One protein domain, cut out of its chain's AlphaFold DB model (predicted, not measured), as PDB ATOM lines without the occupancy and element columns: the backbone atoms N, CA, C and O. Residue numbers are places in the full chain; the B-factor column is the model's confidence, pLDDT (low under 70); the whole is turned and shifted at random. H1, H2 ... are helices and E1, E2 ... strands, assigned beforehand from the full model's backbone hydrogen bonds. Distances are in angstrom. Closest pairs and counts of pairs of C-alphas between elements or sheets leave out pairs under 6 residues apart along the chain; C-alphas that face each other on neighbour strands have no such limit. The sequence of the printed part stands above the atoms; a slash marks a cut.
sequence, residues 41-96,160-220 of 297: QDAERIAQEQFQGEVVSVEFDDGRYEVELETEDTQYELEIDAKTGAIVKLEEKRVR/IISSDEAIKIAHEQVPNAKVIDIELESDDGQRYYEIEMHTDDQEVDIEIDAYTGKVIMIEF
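This is residues 41 to 96 and 160 to 220 of the 297 residues of an uncharacterized protein of Amphibacillus xylanus (strain ATCC 51415 / DSM 6626 / JCM 7361 / LMG 17667 / NBRC 15112 / Ep01) (UniProt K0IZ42). The domain is one broad, twisted sheet of eight strands made of two four-strand halves side by side, E1 to E4 and E5 to E8, joined where E4 pairs with E5. Helix H1 covers the first half and helix H2 the second, both on the same face, and no named helix covers the other face. The printed part has 117 residues, with two named helices and eight named strands along the chain as H1 E1 E2 E3 E4 H2 E5 E6 E7 E8; the sheet's order is E1 E2 E3 E4 E5 E6 E7 E8, antiparallel throughout, and the class is mixed. The whole is compact, with a radius of gyration of the C-alphas of 14.1 A and spans of 35 by 34 by 20 A.

H1, residues 41 to 51, is on the sheet; its closest C-alphas to E2, residues 64 to 70, are those of Ala 43 and Tyr 65, 6.6 A apart. E1, residues 54 to 61, is an edge strand and forms a hairpin with E2, with N 56 and O 68 at 2.8 A. E3, residues 74 to 81, follows E2 in a hairpin, with N 67 and O 78 at 2.9 A. E4, residues 87 to 94, forms a hairpin with E3, with N 91 and O 77 at 2.9 A. E1 to E4 are a meander, each strand the antiparallel neighbour of the one before. E5, residues 178 to 185, is the antiparallel neighbour of E4 at 144 degrees between directions, with N 92 and O 180 at 2.9 A. E5 begins a second meander with E6, residues 192 to 198, E7, residues 203 to 209, and the edge strand E8, residues 215 to 219. Its N and O pairs within hydrogen-bond range include N 183 and O 194, 3.0 A, N 195 and O 206, 3.1 A, and N 207 and O 217, 3.1 A. H2, residues 163 to 173, is on the same face as H1, in two layers, helices on one face of a sheet; the closest C-alphas of H2 and E7 are those of Ala 170 and Ile 206, 6.7 A apart. H1 and H2 are apart. In both helices every O i to N i+4 pair is within hydrogen-bond range.

H1 begins at C-alpha 41 (139.828, 121.469, 212.741) and is 15.4 A long; H2 is 15.5 A. E1 measures 21.4 A, E2 19.7 A, E3 23.1 A and E4 19.9 A. E5 measures 20.3 A, E6 19.5 A, E7 20.3 A and E8 11.2 A, ending at C-alpha 219 (148.940, 96.741, 187.135).

The two C-alphas farthest apart, of Glu 72 and Asp 188, are 40.7 A apart. Residues 97 to 159 are not printed, and C-alphas 96 and 160 are 35.4 A apart across this cut. Of the links that are printed whole, E5 to E6 is short and the others are tight. The mean pLDDT of the printed part is 89.4, and residues 95 to 96 are under 70.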
ATOM      1  N   GLN A  41     140.900 120.903 213.574       88.19
ATOM      2  CA  GLN A  41     139.828 121.469 212.741       88.19
ATOM      3  C   GLN A  41     140.224 121.639 211.269       88.19
ATOM      4  O   GLN A  41     139.355 121.688 210.404       88.19
ATOM      5  N   ASP A  42     141.520 121.737 210.970       89.31
ATOM      6  CA  ASP A  42     142.009 121.720 209.593       89.31
ATOM      7  C   ASP A  42     142.020 120.297 209.029       89.31
ATOM      8  O   ASP A  42     141.640 120.125 207.879       89.31
ATOM      9  N   ALA A  43     142.369 119.290 209.840       90.88
ATOM     10  CA  ALA A  43     142.260 117.878 209.462       90.88
ATOM     11  C   ALA A  43     140.796 117.466 209.197       90.88
ATOM     12  O   ALA A  43     140.497 116.950 208.123       90.88
ATOM     13  N   GLU A  44     139.874 117.797 210.118       90.31
ATOM     14  CA  GLU A  44     138.418 117.621 209.933       90.31
ATOM     15  C   GLU A  44     137.947 118.243 208.611       90.31
ATOM     16  O   GLU A  44     137.219 117.623 207.839       90.31
ATOM     17  N   ARG A  45     138.393 119.474 208.335       88.69
ATOM     18  CA  ARG A  45     138.012 120.222 207.138       88.69
ATOM     19  C   ARG A  45     138.595 119.620 205.856       88.69
ATOM     20  O   ARG A  45     137.871 119.577 204.873       88.69
ATOM     21  N   ILE A  46     139.844 119.145 205.851       87.56
ATOM     22  CA  ILE A  46     140.457 118.488 204.679       87.56
ATOM     23  C   ILE A  46     139.676 117.218 204.311       87.56
ATOM     24  O   ILE A  46     139.288 117.061 203.157       87.56
ATOM     25  N   ALA A  47     139.366 116.359 205.288       88.75
ATOM     26  CA  ALA A  47     138.576 115.150 205.044       88.75
ATOM     27  C   ALA A  47     137.160 115.474 204.520       88.75
ATOM     28  O   ALA A  47     136.693 114.869 203.554       88.75
ATOM     29  N   GLN A  48     136.492 116.475 205.107       88.25
ATOM     30  CA  GLN A  48     135.154 116.912 204.686       88.25
ATOM     31  C   GLN A  48     135.130 117.601 203.313       88.25
ATOM     32  O   GLN A  48     134.158 117.426 202.576       88.25
ATOM     33  N   GLU A  49     136.167 118.368 202.958       85.56
ATOM     34  CA  GLU A  49     136.301 119.030 201.650       85.56
ATOM     35  C   GLU A  49     136.408 118.011 200.498       85.56
ATOM     36  O   GLU A  49     135.907 118.297 199.412       85.56
ATOM     37  N   GLN A  50     136.972 116.822 200.750       77.75
ATOM     38  CA  GLN A  50     137.062 115.726 199.774       77.75
ATOM     39  C   GLN A  50     135.824 114.804 199.793       77.75
ATOM     40  O   GLN A  50     135.122 114.672 198.790       77.75
ATOM     41  N   PHE A  51     135.524 114.176 200.939       81.62
ATOM     42  CA  PHE A  51     134.618 113.015 201.010       81.62
ATOM     43  C   PHE A  51     133.181 113.337 201.447       81.62
ATOM     44  O   PHE A  51     132.309 112.476 201.361       81.62
ATOM     45  N   GLN A  52     132.895 114.576 201.873       83.94
ATOM     46  CA  GLN A  52     131.541 115.085 202.183       83.94
ATOM     47  C   GLN A  52     130.736 114.319 203.267       83.94
ATOM     48  O   GLN A  52     129.541 114.582 203.430       83.94
ATOM     49  N   GLY A  53     131.359 113.407 204.020       87.12
ATOM     50  CA  GLY A  53     130.737 112.638 205.110       87.12
ATOM     51  C   GLY A  53     130.788 113.306 206.493       87.12
ATOM     52  O   GLY A  53     131.286 114.422 206.663       87.12
ATOM     53  N   GLU A  54     130.265 112.606 207.503       90.69
ATOM     54  CA  GLU A  54     130.336 113.007 208.914       90.69
ATOM     55  C   GLU A  54     131.625 112.461 209.547       90.69
ATOM     56  O   GLU A  54     131.950 111.288 209.391       90.69
ATOM     57  N   VAL A  55     132.387 113.308 210.247       93.81
ATOM     58  CA  VAL A  55     133.638 112.886 210.901       93.81
ATOM     59  C   VAL A  55     133.304 112.180 212.213       93.81
ATOM     60  O   VAL A  55     132.718 112.788 213.110       93.81
ATOM     61  N   VAL A  56     133.693 110.910 212.315       93.56
ATOM     62  CA  VAL A  56     133.410 110.026 213.454       93.56
ATOM     63  C   VAL A  56     134.449 110.224 214.557       93.56
ATOM     64  O   VAL A  56     134.093 110.431 215.721       93.56
ATOM     65  N   SER A  57     135.732 110.244 214.192       92.19
ATOM     66  CA  SER A  57     136.850 110.486 215.104       92.19
ATOM     67  C   SER A  57     137.944 111.323 214.435       92.19
ATOM     68  O   SER A  57     137.984 111.469 213.217       92.19
ATOM     69  N   VAL A  58     138.813 111.921 215.259       94.19
ATOM     70  CA  VAL A  58     140.123 112.411 214.802       94.19
ATOM     71  C   VAL A  58     141.124 112.239 215.934       94.19
ATOM     72  O   VAL A  58     141.013 112.944 216.950       94.19
ATOM     73  N   GLU A  59     142.088 111.352 215.733       94.31
ATOM     74  CA  GLU A  59     143.221 111.089 216.625       94.31
ATOM     75  C   GLU A  59     144.462 111.886 216.144       94.31
ATOM     76  O   GLU A  59     144.439 112.571 215.116       94.31
ATOM     77  N   PHE A  60     145.546 111.876 216.923       92.62
ATOM     78  CA  PHE A  60     146.821 112.502 216.547       92.62
ATOM     79  C   PHE A  60     147.984 111.750 217.198       92.62
ATOM     80  O   PHE A  60     148.163 111.847 218.417       92.62
ATOM     81  N   ASP A  61     148.790 111.064 216.388       90.00
ATOM     82  CA  ASP A  61     150.029 110.403 216.812       90.00
ATOM     83  C   ASP A  61     151.149 110.580 215.765       90.00
ATOM     84  O   ASP A  61     150.896 110.966 214.625       90.00
ATOM     85  N   ASP A  62     152.403 110.434 216.201       89.75
ATOM     86  CA  ASP A  62     153.678 110.654 215.477       89.75
ATOM     87  C   ASP A  62     153.748 111.850 214.490       89.75
ATOM     88  O   ASP A  62     154.536 111.891 213.545       89.75
ATOM     89  N   GLY A  63     152.944 112.893 214.720       89.31
ATOM     90  CA  GLY A  63     152.899 114.084 213.864       89.31
ATOM     91  C   GLY A  63     151.932 114.000 212.679       89.31
ATOM     92  O   GLY A  63     151.961 114.893 211.827       89.31
ATOM     93  N   ARG A  64     151.056 112.995 212.643       93.25
ATOM     94  CA  ARG A  64     149.932 112.870 211.710       93.25
ATOM     95  C   ARG A  64     148.594 113.050 212.432       93.25
ATOM     96  O   ARG A  64     148.502 112.863 213.641       93.25
ATOM     97  N   TYR A  65     147.562 113.426 211.687       94.50
ATOM     98  CA  TYR A  65     146.167 113.277 212.099       94.50
ATOM     99  C   TYR A  65     145.578 112.058 211.402       94.50
ATOM    100  O   TYR A  65     145.677 111.970 210.182       94.50
ATOM    101  N   GLU A  66     144.947 111.180 212.169       95.75
ATOM    102  CA  GLU A  66     144.119 110.077 211.678       95.75
ATOM    103  C   GLU A  66     142.660 110.545 211.747       95.75
ATOM    104  O   GLU A  66     142.244 111.076 212.780       95.75
ATOM    105  N   VAL A  67     141.904 110.446 210.651       95.25
ATOM    106  CA  VAL A  67     140.519 110.940 210.546       95.25
ATOM    107  C   VAL A  67     139.605 109.834 210.022       95.25
ATOM    108  O   VAL A  67     139.693 109.479 208.848       95.25
ATOM    109  N   GLU A  68     138.682 109.354 210.858       94.25
ATOM    110  CA  GLU A  68     137.570 108.495 210.426       94.25
ATOM    111  C   GLU A  68     136.388 109.357 209.946       94.25
ATOM    112  O   GLU A  68     135.918 110.249 210.664       94.25
ATOM    113  N   LEU A  69     135.856 109.072 208.756       92.94
ATOM    114  CA  LEU A  69     134.723 109.782 208.153       92.94
ATOM    115  C   LEU A  69     133.714 108.796 207.540       92.94
ATOM    116  O   LEU A  69     134.084 107.924 206.764       92.94
ATOM    117  N   GLU A  70     132.427 108.947 207.859       90.88
ATOM    118  CA  GLU A  70     131.352 108.013 207.484       90.88
ATOM    119  C   GLU A  70     130.305 108.663 206.551       90.88
ATOM    120  O   GLU A  70     129.945 109.838 206.693       90.88
ATOM    121  N   THR A  71     129.812 107.890 205.578       88.00
ATOM    122  CA  THR A  71     128.726 108.245 204.641       88.00
ATOM    123  C   THR A  71     127.466 107.392 204.905       88.00
ATOM    124  O   THR A  71     127.324 106.790 205.964       88.00
ATOM    125  N   GLU A  72     126.505 107.319 203.968       86.69
ATOM    126  CA  GLU A  72     125.355 106.399 204.106       86.69
ATOM    127  C   GLU A  72     125.732 104.905 203.930       86.69
ATOM    128  O   GLU A  72     124.933 104.035 204.290       86.69
ATOM    129  N   ASP A  73     126.907 104.594 203.366       87.50
ATOM    130  CA  ASP A  73     127.318 103.236 202.963       87.50
ATOM    131  C   ASP A  73     128.808 102.885 203.179       87.50
ATOM    132  O   ASP A  73     129.181 101.707 203.109       87.50
ATOM    133  N   THR A  74     129.649 103.879 203.463       87.50
ATOM    134  CA  THR A  74     131.111 103.783 203.389       87.50
ATOM    135  C   THR A  74     131.769 104.466 204.589       87.50
ATOM    136  O   THR A  74     131.314 105.521 205.028       87.50
ATOM    137  N   GLN A  75     132.852 103.885 205.102       91.44
ATOM    138  CA  GLN A  75     133.756 104.516 206.062       91.44
ATOM    139  C   GLN A  75     135.101 104.775 205.373       91.44
ATOM    140  O   GLN A  75     135.596 103.919 204.642       91.44
ATOM    141  N   TYR A  76     135.671 105.953 205.595       91.62
ATOM    142  CA  TYR A  76     136.977 106.377 205.101       91.62
ATOM    143  C   TYR A  76     137.909 106.626 206.281       91.62
ATOM    144  O   TYR A  76     137.501 107.240 207.268       91.62
ATOM    145  N   GLU A  77     139.159 106.205 206.147       94.19
ATOM    146  CA  GLU A  77     140.229 106.446 207.115       94.19
ATOM    147  C   GLU A  77     141.334 107.243 206.414       94.19
ATOM    148  O   GLU A  77     141.772 106.851 205.335       94.19
ATOM    149  N   LEU A  78     141.731 108.397 206.962       93.81
ATOM    150  CA  LEU A  78     142.724 109.285 206.345       93.81
ATOM    151  C   LEU A  78     143.881 109.575 207.304       93.81
ATOM    152  O   LEU A  78     143.648 110.135 208.376       93.81
ATOM    153  N   GLU A  79     145.123 109.345 206.874       94.88
ATOM    154  CA  GLU A  79     146.302 109.934 207.521       94.88
ATOM    155  C   GLU A  79     146.690 111.259 206.847       94.88
ATOM    156  O   GLU A  79     146.882 111.329 205.630       94.88
ATOM    157  N   ILE A  80     146.879 112.316 207.644       91.75
ATOM    158  CA  ILE A  80     147.227 113.661 207.163       91.75
ATOM    159  C   ILE A  80     148.435 114.218 207.934       91.75
ATOM    160  O   ILE A  80     148.382 114.404 209.151       91.75
ATOM    161  N   ASP A  81     149.529 114.547 207.243       90.44
ATOM    162  CA  ASP A  81     150.749 115.099 207.859       90.44
ATOM    163  C   ASP A  81     150.493 116.488 208.489       90.44
ATOM    164  O   ASP A  81     150.147 117.459 207.810       90.44
ATOM    165  N   ALA A  82     150.725 116.631 209.800       89.31
ATOM    166  CA  ALA A  82     150.397 117.850 210.550       89.31
ATOM    167  C   ALA A  82     151.410 119.007 210.392       89.31
ATOM    168  O   ALA A  82     151.325 120.025 211.100       89.31
ATOM    169  N   LYS A  83     152.383 118.877 209.479       87.94
ATOM    170  CA  LYS A  83     153.345 119.930 209.107       87.94
ATOM    171  C   LYS A  83     153.081 120.509 207.711       87.94
ATOM    172  O   LYS A  83     153.537 121.619 207.424       87.94
ATOM    173  N   THR A  84     152.342 119.794 206.867       87.00
ATOM    174  CA  THR A  84     152.089 120.129 205.457       87.00
ATOM    175  C   THR A  84     150.611 120.152 205.079       87.00
ATOM    176  O   THR A  84     150.255 120.941 204.206       87.00
ATOM    177  N   GLY A  85     149.767 119.349 205.734       86.50
ATOM    178  CA  GLY A  85     148.374 119.122 205.345       86.50
ATOM    179  C   GLY A  85     148.201 118.177 204.153       86.50
ATOM    180  O   GLY A  85     147.111 118.123 203.594       86.50
ATOM    181  N   ALA A  86     149.254 117.461 203.743       85.75
ATOM    182  CA  ALA A  86     149.149 116.423 202.723       85.75
ATOM    183  C   ALA A  86     148.495 115.164 203.309       85.75
ATOM    184  O   ALA A  86     148.900 114.709 204.382       85.75
ATOM    185  N   ILE A  87     147.526 114.600 202.583       89.12
ATOM    186  CA  ILE A  87     147.056 113.230 202.803       89.12
ATOM    187  C   ILE A  87     148.198 112.290 202.389       89.12
ATOM    188  O   ILE A  87     148.837 112.503 201.351       89.12
ATOM    189  N   VAL A  88     148.488 111.304 203.237       91.94
ATOM    190  CA  VAL A  88     149.568 110.315 203.048       91.94
ATOM    191  C   VAL A  88     149.072 108.870 203.062       91.94
ATOM    192  O   VAL A  88     149.783 108.015 202.552       91.94
ATOM    193  N   LYS A  89     147.871 108.628 203.605       92.19
ATOM    194  CA  LYS A  89     147.063 107.417 203.417       92.19
ATOM    195  C   LYS A  89     145.587 107.808 203.315       92.19
ATOM    196  O   LYS A  89     145.155 108.729 204.015       92.19
ATOM    197  N   LEU A  90     144.828 107.104 202.485       92.88
ATOM    198  CA  LEU A  90     143.363 107.079 202.456       92.88
ATOM    199  C   LEU A  90     142.938 105.625 202.240       92.88
ATOM    200  O   LEU A  90     143.340 105.082 201.229       92.88
ATOM    201  N   GLU A  91     142.085 105.050 203.088       92.00
ATOM    202  CA  GLU A  91     141.544 103.687 202.906       92.00
ATOM    203  C   GLU A  91     140.002 103.687 202.887       92.00
ATOM    204  O   GLU A  91     139.366 104.300 203.755       92.00
ATOM    205  N   GLU A  92     139.378 102.979 201.935       89.94
ATOM    206  CA  GLU A  92     137.923 102.773 201.871       89.94
ATOM    207  C   GLU A  92     137.456 101.457 202.527       89.94
ATOM    208  O   GLU A  92     137.540 100.362 201.967       89.94
ATOM    209  N   LYS A  93     136.770 101.579 203.666       88.06
ATOM    210  CA  LYS A  93     136.154 100.468 204.402       88.06
ATOM    211  C   LYS A  93     134.641 100.403 204.124       88.06
ATOM    212  O   LYS A  93     133.826 101.116 204.712       88.06
ATOM    213  N   ARG A  94     134.223  99.505 203.218       78.69
ATOM    214  CA  ARG A  94     132.796  99.290 202.868       78.69
ATOM    215  C   ARG A  94     132.004  98.662 204.025       78.69
ATOM    216  O   ARG A  94     132.307  97.548 204.467       78.69
ATOM    217  N   VAL A  95     130.910  99.301 204.454       57.44
ATOM    218  CA  VAL A  95     130.100  98.845 205.599       57.44
ATOM    219  C   VAL A  95     129.256  97.614 205.230       57.44
ATOM    220  O   VAL A  95     128.113  97.708 204.773       57.44
ATOM    221  N   ARG A  96     129.797  96.408 205.456       43.44
ATOM    222  CA  ARG A  96     129.068  95.139 205.256       43.44
ATOM    223  C   ARG A  96     127.862  95.039 206.201       43.44
ATOM    224  O   ARG A  96     127.995  94.595 207.342       43.44
ATOM    225  N   ILE A 160     156.552 117.420 196.737       89.31
ATOM    226  CA  ILE A 160     155.811 116.378 196.037       89.31
ATOM    227  C   ILE A 160     154.475 116.944 195.535       89.31
ATOM    228  O   ILE A 160     153.999 117.958 196.059       89.31
ATOM    229  N   ILE A 161     153.891 116.297 194.531       91.38
ATOM    230  CA  ILE A 161     152.492 116.496 194.142       91.38
ATOM    231  C   ILE A 161     151.570 116.176 195.328       91.38
ATOM    232  O   ILE A 161     151.968 115.502 196.278       91.38
ATOM    233  N   SER A 162     150.342 116.678 195.284       91.81
ATOM    234  CA  SER A 162     149.294 116.299 196.236       91.81
ATOM    235  C   SER A 162     148.637 114.961 195.872       91.81
ATOM    236  O   SER A 162     148.641 114.556 194.709       91.81
ATOM    237  N   SER A 163     147.998 114.327 196.860       89.56
ATOM    238  CA  SER A 163     147.069 113.201 196.679       89.56
ATOM    239  C   SER A 163     146.062 113.464 195.558       89.56
ATOM    240  O   SER A 163     145.877 112.636 194.678       89.56
ATOM    241  N   ASP A 164     145.466 114.656 195.538       89.94
ATOM    242  CA  ASP A 164     144.460 115.075 194.560       89.94
ATOM    243  C   ASP A 164     145.031 115.124 193.133       89.94
ATOM    244  O   ASP A 164     144.346 114.803 192.160       89.94
ATOM    245  N   GLU A 165     146.295 115.533 192.994       92.38
ATOM    246  CA  GLU A 165     147.007 115.535 191.716       92.38
ATOM    247  C   GLU A 165     147.359 114.110 191.274       92.38
ATOM    248  O   GLU A 165     147.197 113.802 190.093       92.38
ATOM    249  N   ALA A 166     147.754 113.233 192.201       93.75
ATOM    250  CA  ALA A 166     148.026 111.821 191.933       93.75
ATOM    251  C   ALA A 166     146.749 111.061 191.510       93.75
ATOM    252  O   ALA A 166     146.706 110.498 190.418       93.75
ATOM    253  N   ILE A 167     145.662 111.170 192.285       93.94
ATOM    254  CA  ILE A 167     144.322 110.637 191.969       93.94
ATOM    255  C   ILE A 167     143.835 111.137 190.601       93.94
ATOM    256  O   ILE A 167     143.273 110.380 189.807       93.94
ATOM    257  N   LYS A 168     144.074 112.412 190.273       95.12
ATOM    258  CA  LYS A 168     143.730 112.962 188.957       95.12
ATOM    259  C   LYS A 168     144.551 112.329 187.824       95.12
ATOM    260  O   LYS A 168     143.986 112.078 186.763       95.12
ATOM    261  N   ILE A 169     145.848 112.083 188.019       91.88
ATOM    262  CA  ILE A 169     146.703 111.399 187.029       91.88
ATOM    263  C   ILE A 169     146.254 109.938 186.852       91.88
ATOM    264  O   ILE A 169     146.160 109.471 185.716       91.88
ATOM    265  N   ALA A 170     145.894 109.259 187.944       92.31
ATOM    266  CA  ALA A 170     145.347 107.903 187.949       92.31
ATOM    267  C   ALA A 170     144.020 107.813 187.163       92.31
ATOM    268  O   ALA A 170     143.898 107.013 186.235       92.31
ATOM    269  N   HIS A 171     143.067 108.722 187.410       94.19
ATOM    270  CA  HIS A 171     141.830 108.834 186.618       94.19
ATOM    271  C   HIS A 171     142.053 109.209 185.139       94.19
ATOM    272  O   HIS A 171     141.182 108.935 184.309       94.19
ATOM    273  N   GLU A 172     143.182 109.835 184.784       92.00
ATOM    274  CA  GLU A 172     143.564 110.063 183.382       92.00
ATOM    275  C   GLU A 172     144.055 108.776 182.693       92.00
ATOM    276  O   GLU A 172     143.917 108.678 181.473       92.00
ATOM    277  N   GLN A 173     144.531 107.772 183.447       88.06
ATOM    278  CA  GLN A 173     144.848 106.431 182.923       88.06
ATOM    279  C   GLN A 173     143.620 105.509 182.926       88.06
ATOM    280  O   GLN A 173     143.350 104.827 181.935       88.06
ATOM    281  N   VAL A 174     142.838 105.517 184.015       88.44
ATOM    282  CA  VAL A 174     141.641 104.674 184.178       88.44
ATOM    283  C   VAL A 174     140.389 105.513 184.479       88.44
ATOM    284  O   VAL A 174     139.951 105.643 185.628       88.44
ATOM    285  N   PRO A 175     139.754 106.075 183.433       85.50
ATOM    286  CA  PRO A 175     138.514 106.821 183.583       85.50
ATOM    287  C   PRO A 175     137.386 105.969 184.178       85.50
ATOM    288  O   PRO A 175     137.108 104.866 183.706       85.50
ATOM    289  N   ASN A 176     136.650 106.553 185.125       83.38
ATOM    290  CA  ASN A 176     135.511 105.958 185.845       83.38
ATOM    291  C   ASN A 176     135.848 104.816 186.826       83.38
ATOM    292  O   ASN A 176     134.916 104.257 187.400       83.38
ATOM    293  N   ALA A 177     137.125 104.496 187.068       89.06
ATOM    294  CA  ALA A 177     137.493 103.720 188.253       89.06
ATOM    295  C   ALA A 177     137.245 104.532 189.538       89.06
ATOM    296  O   ALA A 177     137.261 105.768 189.517       89.06
ATOM    297  N   LYS A 178     137.033 103.836 190.654       90.94
ATOM    298  CA  LYS A 178     136.884 104.378 192.005       90.94
ATOM    299  C   LYS A 178     138.165 104.096 192.788       90.94
ATOM    300  O   LYS A 178     138.530 102.935 192.901       90.94
ATOM    301  N   VAL A 179     138.813 105.123 193.336       92.75
ATOM    302  CA  VAL A 179     139.939 104.938 194.274       92.75
ATOM    303  C   VAL A 179     139.437 104.198 195.516       92.75
ATOM    304  O   VAL A 179     138.386 104.564 196.049       92.75
ATOM    305  N   ILE A 180     140.167 103.166 195.935       93.25
ATOM    306  CA  ILE A 180     139.917 102.375 197.145       93.25
ATOM    307  C   ILE A 180     140.963 102.702 198.208       93.25
ATOM    308  O   ILE A 180     140.575 103.008 199.335       93.25
ATOM    309  N   ASP A 181     142.243 102.740 197.829       94.56
ATOM    310  CA  ASP A 181     143.336 103.202 198.686       94.56
ATOM    311  C   ASP A 181     144.290 104.157 197.934       94.56
ATOM    312  O   ASP A 181     144.306 104.208 196.700       94.56
ATOM    313  N   ILE A 182     145.051 104.958 198.678       95.50
ATOM    314  CA  ILE A 182     146.237 105.671 198.190       95.50
ATOM    315  C   ILE A 182     147.219 105.903 199.344       95.50
ATOM    316  O   ILE A 182     146.920 106.674 200.262       95.50
ATOM    317  N   GLU A 183     148.423 105.341 199.235       95.56
ATOM    318  CA  GLU A 183     149.538 105.515 200.178       95.56
ATOM    319  C   GLU A 183     150.706 106.300 199.547       95.56
ATOM    320  O   GLU A 183     150.940 106.268 198.339       95.56
ATOM    321  N   LEU A 184     151.439 107.062 200.369       94.50
ATOM    322  CA  LEU A 184     152.655 107.790 199.975       94.50
ATOM    323  C   LEU A 184     153.905 107.037 200.443       94.50
ATOM    324  O   LEU A 184     154.425 107.297 201.537       94.50
ATOM    325  N   GLU A 185     154.421 106.174 199.575       93.50
ATOM    326  CA  GLU A 185     155.552 105.299 199.865       93.50
ATOM    327  C   GLU A 185     156.934 105.876 199.504       93.50
ATOM    328  O   GLU A 185     157.073 106.963 198.923       93.50
ATOM    329  N   SER A 186     157.997 105.206 199.976       90.38
ATOM    330  CA  SER A 186     159.337 105.807 200.054       90.38
ATOM    331  C   SER A 186     160.531 104.829 200.003       90.38
ATOM    332  O   SER A 186     161.419 104.911 200.863       90.38
ATOM    333  N   ASP A 187     160.636 103.977 198.976       82.88
ATOM    334  CA  ASP A 187     161.820 103.116 198.780       82.88
ATOM    335  C   ASP A 187     163.094 103.869 198.324       82.88
ATOM    336  O   ASP A 187     163.045 104.822 197.544       82.88
ATOM    337  N   ASP A 188     164.247 103.455 198.863       84.00
ATOM    338  CA  ASP A 188     165.627 103.953 198.665       84.00
ATOM    339  C   ASP A 188     165.814 105.497 198.575       84.00
ATOM    340  O   ASP A 188     166.804 106.026 198.059       84.00
ATOM    341  N   GLY A 189     164.863 106.261 199.128       82.44
ATOM    342  CA  GLY A 189     164.819 107.729 199.097       82.44
ATOM    343  C   GLY A 189     164.137 108.336 197.862       82.44
ATOM    344  O   GLY A 189     163.998 109.565 197.786       82.44
ATOM    345  N   GLN A 190     163.677 107.502 196.931       86.38
ATOM    346  CA  GLN A 190     162.620 107.848 195.983       86.38
ATOM    347  C   GLN A 190     161.283 107.946 196.739       86.38
ATOM    348  O   GLN A 190     161.203 107.620 197.924       86.38
ATOM    349  N   ARG A 191     160.246 108.488 196.093       93.00
ATOM    350  CA  ARG A 191     158.884 108.528 196.640       93.00
ATOM    351  C   ARG A 191     157.870 108.406 195.528       93.00
ATOM    352  O   ARG A 191     157.999 109.104 194.520       93.00
ATOM    353  N   TYR A 192     156.849 107.607 195.766       94.31
ATOM    354  CA  TYR A 192     155.734 107.412 194.858       94.31
ATOM    355  C   TYR A 192     154.423 107.419 195.641       94.31
ATOM    356  O   TYR A 192     154.410 107.220 196.852       94.31
ATOM    357  N   TYR A 193     153.336 107.727 194.949       96.56
ATOM    358  CA  TYR A 193     152.002 107.373 195.402       96.56
ATOM    359  C   TYR A 193     151.662 106.008 194.820       96.56
ATOM    360  O   TYR A 193     151.763 105.847 193.606       96.56
ATOM    361  N   GLU A 194     151.282 105.068 195.672       96.81
ATOM    362  CA  GLU A 194     150.651 103.796 195.311       96.81
ATOM    363  C   GLU A 194     149.133 104.011 195.407       96.81
ATOM    364  O   GLU A 194     148.682 104.696 196.327       96.81
ATOM    365  N   ILE A 195     148.349 103.560 194.423       96.38
ATOM    366  CA  ILE A 195     146.915 103.887 194.313       96.38
ATOM    367  C   ILE A 195     146.127 102.661 193.846       96.38
ATOM    368  O   ILE A 195     146.170 102.343 192.659       96.38
ATOM    369  N   GLU A 196     145.344 102.060 194.744       94.69
ATOM    370  CA  GLU A 196     144.390 100.990 194.421       94.69
ATOM    371  C   GLU A 196     143.094 101.604 193.855       94.69
ATOM    372  O   GLU A 196     142.479 102.494 194.457       94.69
ATOM    373  N   MET A 197     142.624 101.125 192.700       94.00
ATOM    374  CA  MET A 197     141.383 101.578 192.067       94.00
ATOM    375  C   MET A 197     140.513 100.426 191.552       94.00
ATOM    376  O   MET A 197     140.950  99.598 190.764       94.00
ATOM    377  N   HIS A 198     139.217 100.428 191.874       89.25
ATOM    378  CA  HIS A 198     138.255  99.446 191.355       89.25
ATOM    379  C   HIS A 198     137.438  99.994 190.186       89.25
ATOM    380  O   HIS A 198     136.891 101.096 190.233       89.25
ATOM    381  N   THR A 199     137.270  99.179 189.153       86.12
ATOM    382  CA  THR A 199     136.241  99.332 188.113       86.12
ATOM    383  C   THR A 199     135.101  98.327 188.347       86.12
ATOM    384  O   THR A 199     135.069  97.647 189.369       86.12
ATOM    385  N   ASP A 200     134.154  98.204 187.410       80.62
ATOM    386  CA  ASP A 200     133.102  97.172 187.479       80.62
ATOM    387  C   ASP A 200     133.656  95.731 187.392       80.62
ATOM    388  O   ASP A 200     132.950  94.793 187.772       80.62
ATOM    389  N   ASP A 201     134.872  95.532 186.858       78.31
ATOM    390  CA  ASP A 201     135.471  94.196 186.724       78.31
ATOM    391  C   ASP A 201     136.978  94.066 187.009       78.31
ATOM    392  O   ASP A 201     137.427  92.944 187.181       78.31
ATOM    393  N   GLN A 202     137.749  95.148 187.118       81.56
ATOM    394  CA  GLN A 202     139.193  95.129 187.425       81.56
ATOM    395  C   GLN A 202     139.503  95.866 188.735       81.56
ATOM    396  O   GLN A 202     138.941  96.945 188.951       81.56
ATOM    397  N   GLU A 203     140.425  95.324 189.526       87.38
ATOM    398  CA  GLU A 203     141.242  96.077 190.488       87.38
ATOM    399  C   GLU A 203     142.446  96.646 189.693       87.38
ATOM    400  O   GLU A 203     142.749  96.171 188.593       87.38
ATOM    401  N   VAL A 204     143.039  97.755 190.129       90.00
ATOM    402  CA  VAL A 204     144.091  98.455 189.376       90.00
ATOM    403  C   VAL A 204     145.012  99.169 190.343       90.00
ATOM    404  O   VAL A 204     144.555 100.083 191.027       90.00
ATOM    405  N   ASP A 205     146.293  98.841 190.305       92.06
ATOM    406  CA  ASP A 205     147.303  99.484 191.135       92.06
ATOM    407  C   ASP A 205     148.163 100.403 190.272       92.06
ATOM    408  O   ASP A 205     148.558 100.052 189.158       92.06
ATOM    409  N   ILE A 206     148.375 101.640 190.728       92.25
ATOM    410  CA  ILE A 206     149.073 102.676 189.955       92.25
ATOM    411  C   ILE A 206     150.139 103.346 190.816       92.25
ATOM    412  O   ILE A 206     149.820 104.130 191.710       92.25
ATOM    413  N   GLU A 207     151.409 103.122 190.475       94.88
ATOM    414  CA  GLU A 207     152.528 103.870 191.047       94.88
ATOM    415  C   GLU A 207     152.752 105.197 190.305       94.88
ATOM    416  O   GLU A 207     152.873 105.241 189.075       94.88
ATOM    417  N   ILE A 208     152.890 106.301 191.044       93.75
ATOM    418  CA  ILE A 208     153.143 107.640 190.491       93.75
ATOM    419  C   ILE A 208     154.303 108.317 191.225       93.75
ATOM    420  O   ILE A 208     154.179 108.639 192.403       93.75
ATOM    421  N   ASP A 209     155.400 108.636 190.524       92.88
ATOM    422  CA  ASP A 209     156.541 109.388 191.068       92.88
ATOM    423  C   ASP A 209     156.057 110.704 191.691       92.88
ATOM    424  O   ASP A 209     155.578 111.623 191.009       92.88
ATOM    425  N   ALA A 210     156.215 110.807 193.009       94.06
ATOM    426  CA  ALA A 210     155.613 111.872 193.792       94.06
ATOM    427  C   ALA A 210     156.264 113.239 193.514       94.06
ATOM    428  O   ALA A 210     155.684 114.267 193.843       94.06
ATOM    429  N   TYR A 211     157.452 113.298 192.901       91.94
ATOM    430  CA  TYR A 211     158.158 114.552 192.605       91.94
ATOM    431  C   TYR A 211     157.860 115.125 191.214       91.94
ATOM    432  O   TYR A 211     158.110 116.311 190.976       91.94
ATOM    433  N   THR A 212     157.369 114.303 190.285       92.38
ATOM    434  CA  THR A 212     157.220 114.652 188.865       92.38
ATOM    435  C   THR A 212     155.841 114.348 188.285       92.38
ATOM    436  O   THR A 212     155.538 114.873 187.212       92.38
ATOM    437  N   GLY A 213     155.003 113.558 188.967       89.94
ATOM    438  CA  GLY A 213     153.684 113.161 188.467       89.94
ATOM    439  C   GLY A 213     153.751 112.226 187.259       89.94
ATOM    440  O   GLY A 213     152.850 112.229 186.420       89.94
ATOM    441  N   LYS A 214     154.840 111.463 187.127       88.62
ATOM    442  CA  LYS A 214     154.939 110.384 186.144       88.62
ATOM    443  C   LYS A 214     154.346 109.113 186.726       88.62
ATOM    444  O   LYS A 214     154.755 108.715 187.807       88.62
ATOM    445  N   VAL A 215     153.491 108.449 185.963       87.25
ATOM    446  CA  VAL A 215     153.213 107.024 186.168       87.25
ATOM    447  C   VAL A 215     154.533 106.253 186.052       87.25
ATOM    448  O   VAL A 215     155.295 106.495 185.109       87.25
ATOM    449  N   ILE A 216     154.806 105.389 187.027       89.31
ATOM    450  CA  ILE A 216     155.940 104.456 187.057       89.31
ATOM    451  C   ILE A 216     155.459 103.098 186.537       89.31
ATOM    452  O   ILE A 216     156.001 102.604 185.551       89.31
ATOM    453  N   MET A 217     154.399 102.572 187.150       86.69
ATOM    454  CA  MET A 217     153.784 101.273 186.881       86.69
ATOM    455  C   MET A 217     152.249 101.414 186.877       86.69
ATOM    456  O   MET A 217     151.701 102.325 187.505       86.69
ATOM    457  N   ILE A 218     151.570 100.549 186.117       83.56
ATOM    458  CA  ILE A 218     150.132 100.276 186.230       83.56
ATOM    459  C   ILE A 218     149.961  98.760 186.148       83.56
ATOM    460  O   ILE A 218     150.330  98.184 185.129       83.56
ATOM    461  N   GLU A 219     149.347  98.147 187.151       81.44
ATOM    462  CA  GLU A 219     148.940  96.741 187.135       81.44
ATOM    463  C   GLU A 219     147.402  96.638 187.108       81.44
ATOM    464  O   GLU A 219     146.695  97.557 187.522       81.44
ATOM    465  N   PHE A 220     146.855  95.558 186.545       80.94
ATOM    466  CA  PHE A 220     145.414  95.392 186.298       80.94
ATOM    467  C   PHE A 220     144.932  93.978 186.689       80.94
ATOM    468  O   PHE A 220     144.591  93.177 185.811       80.94
TER     469      PHE A 220